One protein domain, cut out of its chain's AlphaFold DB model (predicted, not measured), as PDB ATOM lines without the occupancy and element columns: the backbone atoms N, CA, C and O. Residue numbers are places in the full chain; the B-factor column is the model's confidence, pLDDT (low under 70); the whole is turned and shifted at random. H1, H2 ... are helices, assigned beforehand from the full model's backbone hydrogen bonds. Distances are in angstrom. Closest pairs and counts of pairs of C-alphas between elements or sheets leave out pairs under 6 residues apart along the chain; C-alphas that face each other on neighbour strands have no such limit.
ATOM      1  N   GLU A  12      42.239 -46.084 -59.194       63.38
ATOM      2  CA  GLU A  12      41.463 -46.654 -58.090       63.38
ATOM      3  C   GLU A  12      41.045 -45.590 -57.064       63.38
ATOM      4  O   GLU A  12      39.864 -45.493 -56.729       63.38
ATOM      5  N   GLU A  13      41.960 -44.716 -56.634       63.31
ATOM      6  CA  GLU A  13      41.627 -43.626 -55.710       63.31
ATOM      7  C   GLU A  13      40.755 -42.545 -56.369       63.31
ATOM      8  O   GLU A  13      39.952 -41.882 -55.704       63.31
ATOM      9  N   ARG A  14      40.892 -42.340 -57.685       67.19
ATOM     10  CA  ARG A  14      40.035 -41.421 -58.444       67.19
ATOM     11  C   ARG A  14      38.596 -41.927 -58.486       67.19
ATOM     12  O   ARG A  14      37.675 -41.139 -58.270       67.19
ATOM     13  N   LYS A  15      38.419 -43.234 -58.689       72.06
ATOM     14  CA  LYS A  15      37.115 -43.897 -58.667       72.06
ATOM     15  C   LYS A  15      36.484 -43.866 -57.273       72.06
ATOM     16  O   LYS A  15      35.313 -43.525 -57.152       72.06
ATOM     17  N   GLU A  16      37.260 -44.118 -56.221       65.94
ATOM     18  CA  GLU A  16      36.768 -44.033 -54.839       65.94
ATOM     19  C   GLU A  16      36.328 -42.603 -54.474       65.94
ATOM     20  O   GLU A  16      35.275 -42.400 -53.865       65.94
ATOM     21  N   LYS A  17      37.081 -41.581 -54.906       68.62
ATOM     22  CA  LYS A  17      36.695 -40.174 -54.718       68.62
ATOM     23  C   LYS A  17      35.442 -39.800 -55.504       68.62
ATOM     24  O   LYS A  17      34.618 -39.049 -54.991       68.62
ATOM     25  N   GLU A  18      35.279 -40.307 -56.721       69.56
ATOM     26  CA  GLU A  18      34.089 -40.060 -57.535       69.56
ATOM     27  C   GLU A  18      32.844 -40.720 -56.923       69.56
ATOM     28  O   GLU A  18      31.811 -40.068 -56.767       69.56
ATOM     29  N   GLU A  19      32.961 -41.961 -56.449       70.38
ATOM     30  CA  GLU A  19      31.893 -42.658 -55.723       70.38
ATOM     31  C   GLU A  19      31.544 -41.954 -54.401       70.38
ATOM     32  O   GLU A  19      30.364 -41.784 -54.075       70.38
ATOM     33  N   ALA A  20      32.546 -41.458 -53.666       70.38
ATOM     34  CA  ALA A  20      32.336 -40.660 -52.462       70.38
ATOM     35  C   ALA A  20      31.624 -39.331 -52.770       70.38
ATOM     36  O   ALA A  20      30.700 -38.944 -52.050       70.38
ATOM     37  N   LEU A  21      31.993 -38.647 -53.857       70.19
ATOM     38  CA  LEU A  21      31.330 -37.418 -54.296       70.19
ATOM     39  C   LEU A  21      29.869 -37.683 -54.669       70.19
ATOM     40  O   LEU A  21      28.985 -36.995 -54.153       70.19
ATOM     41  N   VAL A  22      29.592 -38.735 -55.442       75.62
ATOM     42  CA  VAL A  22      28.224 -39.145 -55.794       75.62
ATOM     43  C   VAL A  22      27.415 -39.499 -54.542       75.62
ATOM     44  O   VAL A  22      26.273 -39.058 -54.400       75.62
ATOM     45  N   ALA A  23      28.000 -40.220 -53.581       74.56
ATOM     46  CA  ALA A  23      27.349 -40.552 -52.313       74.56
ATOM     47  C   ALA A  23      27.061 -39.313 -51.445       74.56
ATOM     48  O   ALA A  23      26.056 -39.264 -50.732       74.56
ATOM     49  N   THR A  24      27.919 -38.291 -51.476       72.62
ATOM     50  CA  THR A  24      27.646 -37.025 -50.775       72.62
ATOM     51  C   THR A  24      26.578 -36.196 -51.480       72.62
ATOM     52  O   THR A  24      25.754 -35.561 -50.817       72.62
ATOM     53  N   GLU A  25      26.541 -36.224 -52.810       76.94
ATOM     54  CA  GLU A  25      25.562 -35.497 -53.608       76.94
ATOM     55  C   GLU A  25      24.161 -36.103 -53.470       76.94
ATOM     56  O   GLU A  25      23.186 -35.370 -53.294       76.94
ATOM     57  N   THR A  26      24.045 -37.434 -53.454       77.75
ATOM     58  CA  THR A  26      22.776 -38.130 -53.195       77.75
ATOM     59  C   THR A  26      22.270 -37.856 -51.784       77.75
ATOM     60  O   THR A  26      21.109 -37.488 -51.633       77.75
ATOM     61  N   LYS A  27      23.139 -37.890 -50.763       76.94
ATOM     62  CA  LYS A  27      22.782 -37.488 -49.388       76.94
ATOM     63  C   LYS A  27      22.305 -36.037 -49.312       76.94
ATOM     64  O   LYS A  27      21.352 -35.745 -48.590       76.94
ATOM     65  N   ARG A  28      22.929 -35.115 -50.055       71.62
ATOM     66  CA  ARG A  28      22.484 -33.710 -50.142       71.62
ATOM     67  C   ARG A  28      21.125 -33.588 -50.824       71.62
ATOM     68  O   ARG A  28      20.272 -32.873 -50.307       71.62
ATOM     69  N   LYS A  29      20.899 -34.301 -51.931       79.19
ATOM     70  CA  LYS A  29      19.611 -34.335 -52.646       79.19
ATOM     71  C   LYS A  29      18.504 -34.947 -51.791       79.19
ATOM     72  O   LYS A  29      17.430 -34.369 -51.711       79.19
ATOM     73  N   GLU A  30      18.778 -36.042 -51.088       76.81
ATOM     74  CA  GLU A  30      17.841 -36.674 -50.156       76.81
ATOM     75  C   GLU A  30      17.544 -35.758 -48.966       76.81
ATOM     76  O   GLU A  30      16.392 -35.602 -48.582       76.81
ATOM     77  N   THR A  31      18.555 -35.081 -48.413       72.31
ATOM     78  CA  THR A  31      18.358 -34.102 -47.332       72.31
ATOM     79  C   THR A  31      17.550 -32.903 -47.817       72.31
ATOM     80  O   THR A  31      16.638 -32.472 -47.122       72.31
ATOM     81  N   ALA A  32      17.817 -32.389 -49.018       71.25
ATOM     82  CA  ALA A  32      17.046 -31.310 -49.628       71.25
ATOM     83  C   ALA A  32      15.603 -31.742 -49.916       71.25
ATOM     84  O   ALA A  32      14.669 -31.020 -49.594       71.25
ATOM     85  N   GLN A  33      15.395 -32.949 -50.440       72.31
ATOM     86  CA  GLN A  33      14.070 -33.529 -50.635       72.31
ATOM     87  C   GLN A  33      13.356 -33.723 -49.297       72.31
ATOM     88  O   GLN A  33      12.178 -33.402 -49.176       72.31
ATOM     89  N   LYS A  34      14.066 -34.186 -48.268       69.12
ATOM     90  CA  LYS A  34      13.574 -34.307 -46.896       69.12
ATOM     91  C   LYS A  34      13.253 -32.946 -46.292       69.12
ATOM     92  O   LYS A  34      12.297 -32.876 -45.542       69.12
ATOM     93  N   LEU A  35      13.977 -31.883 -46.645       65.19
ATOM     94  CA  LEU A  35      13.691 -30.502 -46.242       65.19
ATOM     95  C   LEU A  35      12.448 -29.944 -46.953       65.19
ATOM     96  O   LEU A  35      11.576 -29.362 -46.314       65.19
ATOM     97  N   MET A  36      12.327 -30.193 -48.257       64.25
ATOM     98  CA  MET A  36      11.165 -29.813 -49.070       64.25
ATOM     99  C   MET A  36       9.900 -30.573 -48.652       64.25
ATOM    100  O   MET A  36       8.804 -30.022 -48.656       64.25
ATOM    101  N   THR A  37      10.047 -31.840 -48.254       64.50
ATOM    102  CA  THR A  37       8.955 -32.689 -47.746       64.50
ATOM    103  C   THR A  37       8.765 -32.565 -46.233       64.50
ATOM    104  O   THR A  37       7.720 -32.960 -45.706       64.50
ATOM    105  N   SER A  38       9.722 -31.978 -45.504       62.12
ATOM    106  CA  SER A  38       9.568 -31.653 -44.089       62.12
ATOM    107  C   SER A  38       8.667 -30.436 -43.938       62.12
ATOM    108  O   SER A  38       9.118 -29.313 -43.773       62.12
ATOM    109  N   ARG A  39       7.360 -30.708 -43.944       62.09
ATOM    110  CA  ARG A  39       6.328 -30.060 -43.118       62.09
ATOM    111  C   ARG A  39       6.307 -28.526 -43.066       62.09
ATOM    112  O   ARG A  39       5.781 -27.979 -42.097       62.09
ATOM    113  N   ILE A  40       6.752 -27.815 -44.097       65.56
ATOM    114  CA  ILE A  40       6.144 -26.512 -44.359       65.56
ATOM    115  C   ILE A  40       4.793 -26.853 -44.977       65.56
ATOM    116  O   ILE A  40       4.712 -27.218 -46.146       65.56
ATOM    117  N   LEU A  41       3.753 -26.869 -44.136       65.88
ATOM    118  CA  LEU A  41       2.376 -27.048 -44.588       65.88
ATOM    119  C   LEU A  41       2.144 -26.070 -45.738       65.88
ATOM    120  O   LEU A  41       2.340 -24.863 -45.578       65.88
ATOM    121  N   THR A  42       1.771 -26.583 -46.905       68.12
ATOM    122  CA  THR A  42       1.403 -25.703 -48.008       68.12
ATOM    123  C   THR A  42       0.063 -25.037 -47.672       68.12
ATOM    124  O   THR A  42      -0.723 -25.595 -46.898       68.12
ATOM    125  N   PRO A  43      -0.266 -23.864 -48.243       64.81
ATOM    126  CA  PRO A  43      -1.579 -23.234 -48.055       64.81
ATOM    127  C   PRO A  43      -2.762 -24.186 -48.316       64.81
ATOM    128  O   PRO A  43      -3.785 -24.121 -47.637       64.81
ATOM    129  N   VAL A  44      -2.592 -25.130 -49.249       68.00
ATOM    130  CA  VAL A  44      -3.576 -26.171 -49.584       68.00
ATOM    131  C   VAL A  44      -3.731 -27.201 -48.459       68.00
ATOM    132  O   VAL A  44      -4.833 -27.695 -48.219       68.00
ATOM    133  N   ASP A  45      -2.658 -27.509 -47.734       66.62
ATOM    134  CA  ASP A  45      -2.706 -28.424 -46.593       66.62
ATOM    135  C   ASP A  45      -3.423 -27.792 -45.397       66.62
ATOM    136  O   ASP A  45      -4.181 -28.474 -44.711       66.62
ATOM    137  N   PHE A  46      -3.275 -26.477 -45.189       63.09
ATOM    138  CA  PHE A  46      -4.037 -25.750 -44.168       63.09
ATOM    139  C   PHE A  46      -5.546 -25.769 -44.445       63.09
ATOM    140  O   PHE A  46      -6.334 -25.912 -43.513       63.09
ATOM    141  N   ALA A  47      -5.965 -25.716 -45.711       66.69
ATOM    142  CA  ALA A  47      -7.381 -25.808 -46.071       66.69
ATOM    143  C   ALA A  47      -8.013 -27.171 -45.718       66.69
ATOM    144  O   ALA A  47      -9.220 -27.256 -45.502       66.69
ATOM    145  N   LYS A  48      -7.202 -28.235 -45.635       73.06
ATOM    146  CA  LYS A  48      -7.641 -29.594 -45.272       73.06
ATOM    147  C   LYS A  48      -7.617 -29.856 -43.763       73.06
ATOM    148  O   LYS A  48      -8.111 -30.891 -43.316       73.06
ATOM    149  N   LEU A  49      -7.039 -28.955 -42.967       69.94
ATOM    150  CA  LEU A  49      -6.975 -29.096 -41.515       69.94
ATOM    151  C   LEU A  49      -8.274 -28.619 -40.858       69.94
ATOM    152  O   LEU A  49      -8.866 -27.609 -41.228       69.94
ATOM    153  N   SER A  50      -8.706 -29.338 -39.821       69.94
ATOM    154  CA  SER A  50      -9.824 -28.896 -38.988       69.94
ATOM    155  C   SER A  50      -9.450 -27.624 -38.217       69.94
ATOM    156  O   SER A  50      -8.285 -27.412 -37.872       69.94
ATOM    157  N   LYS A  51     -10.442 -26.782 -37.887       71.62
ATOM    158  CA  LYS A  51     -10.231 -25.518 -37.145       71.62
ATOM    159  C   LYS A  51      -9.383 -25.692 -35.872       71.62
ATOM    160  O   LYS A  51      -8.584 -24.821 -35.551       71.62
ATOM    161  N   LEU A  52      -9.517 -26.830 -35.184       65.38
ATOM    162  CA  LEU A  52      -8.739 -27.163 -33.986       65.38
ATOM    163  C   LEU A  52      -7.244 -27.384 -34.274       65.38
ATOM    164  O   LEU A  52      -6.399 -26.897 -33.528       65.38
ATOM    165  N   MET A  53      -6.917 -28.077 -35.367       70.56
ATOM    166  CA  MET A  53      -5.533 -28.348 -35.778       70.56
ATOM    167  C   MET A  53      -4.839 -27.090 -36.308       70.56
ATOM    168  O   MET A  53      -3.648 -26.891 -36.075       70.56
ATOM    169  N   LEU A  54      -5.590 -26.222 -36.993       75.69
ATOM    170  CA  LEU A  54      -5.110 -24.913 -37.437       75.69
ATOM    171  C   LEU A  54      -4.711 -24.028 -36.257       75.69
ATOM    172  O   LEU A  54      -3.667 -23.384 -36.295       75.69
ATOM    173  N   GLN A  55      -5.515 -24.041 -35.196       70.50
ATOM    174  CA  GLN A  55      -5.239 -23.260 -34.000       70.50
ATOM    175  C   GLN A  55      -4.015 -23.781 -33.237       70.50
ATOM    176  O   GLN A  55      -3.173 -22.986 -32.835       70.50
ATOM    177  N   GLU A  56      -3.845 -25.103 -33.126       72.75
ATOM    178  CA  GLU A  56      -2.639 -25.698 -32.534       72.75
ATOM    179  C   GLU A  56      -1.370 -25.356 -33.332       72.75
ATOM    180  O   GLU A  56      -0.331 -25.043 -32.747       72.75
ATOM    181  N   LYS A  57      -1.452 -25.363 -34.669       74.69
ATOM    182  CA  LYS A  57      -0.335 -24.972 -35.541       74.69
ATOM    183  C   LYS A  57      -0.026 -23.479 -35.460       74.69
ATOM    184  O   LYS A  57       1.146 -23.114 -35.433       74.69
ATOM    185  N   ALA A  58      -1.041 -22.624 -35.365       74.94
ATOM    186  CA  ALA A  58      -0.857 -21.191 -35.151       74.94
ATOM    187  C   ALA A  58      -0.220 -20.897 -33.782       74.94
ATOM    188  O   ALA A  58       0.712 -20.101 -33.699       74.94
ATOM    189  N   ASP A  59      -0.650 -21.582 -32.720       73.69
ATOM    190  CA  ASP A  59      -0.060 -21.456 -31.382       73.69
ATOM    191  C   ASP A  59       1.400 -21.948 -31.339       73.69
ATOM    192  O   ASP A  59       2.226 -21.377 -30.622       73.69
ATOM    193  N   GLU A  60       1.732 -22.979 -32.125       76.94
ATOM    194  CA  GLU A  60       3.100 -23.473 -32.324       76.94
ATOM    195  C   GLU A  60       3.981 -22.449 -33.060       76.94
ATOM    196  O   GLU A  60       5.104 -22.204 -32.623       76.94
ATOM    197  N   LEU A  61       3.460 -21.794 -34.104       73.38
ATOM    198  CA  LEU A  61       4.175 -20.755 -34.861       73.38
ATOM    199  C   LEU A  61       4.364 -19.452 -34.073       73.38
ATOM    200  O   LEU A  61       5.404 -18.811 -34.181       73.38
ATOM    201  N   ILE A  62       3.387 -19.070 -33.247       77.44
ATOM    202  CA  ILE A  62       3.454 -17.866 -32.400       77.44
ATOM    203  C   ILE A  62       4.309 -18.132 -31.135       77.44
ATOM    204  O   ILE A  62       4.486 -17.253 -30.293       77.44
ATOM    205  N   GLY A  63       4.846 -19.348 -30.959       62.97
ATOM    206  CA  GLY A  63       5.664 -19.706 -29.796       62.97
ATOM    207  C   GLY A  63       4.871 -19.756 -28.483       62.97
ATOM    208  O   GLY A  63       5.446 -19.832 -27.399       62.97
TER     209      GLY A  63
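AT A GLANCE: This is residues 12 to 63 of the 149 residues of the protein "SDA1 domain-containing protein" of Jimgerdemannia flammicorona (UniProt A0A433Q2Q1). A long free helix, H1, makes an arm that ends in a small, loose hook, in which the chain turns through the short helix H2 into H3. H1 touches neither of the other two, and residues 12 to 40 stick out. The printed part has 52 residues with three named helices, H1, H2 and H3 in that order, and no named strand: all helix. It is extended, with a radius of gyration of the C-alphas of 19.2 A and spans of 60 by 23 by 11 A.

HOW THE PARTS SIT: H1, residues 12 to 37, is apart from H2, residues 43 to 47, and from H3, residues 51 to 61. H2 and H3 are close but not clearly touching; their closest C-alphas, those of Phe 46 and Leu 54, are 6.9 A apart. In H1, H2 and H3 every O i to N i+4 pair is within hydrogen-bond range.

IN THESE COORDINATES: H1 begins at C-alpha 12 (41.463, -46.654, -58.090) and is 36.9 A long from first to last C-alpha. H2 is 6.7 A long. H3 is 15.3 A long and ends at C-alpha 61 (4.175, -20.755, -34.861).

THE WHOLE: The C-alphas farthest apart, those of Glu 12 and Lys 51, are 59.6 A apart. The printed part has no cut, and both links are tight. Mean pLDDT of the printed part is 70.2; residues 34 to 47 are among those under 70.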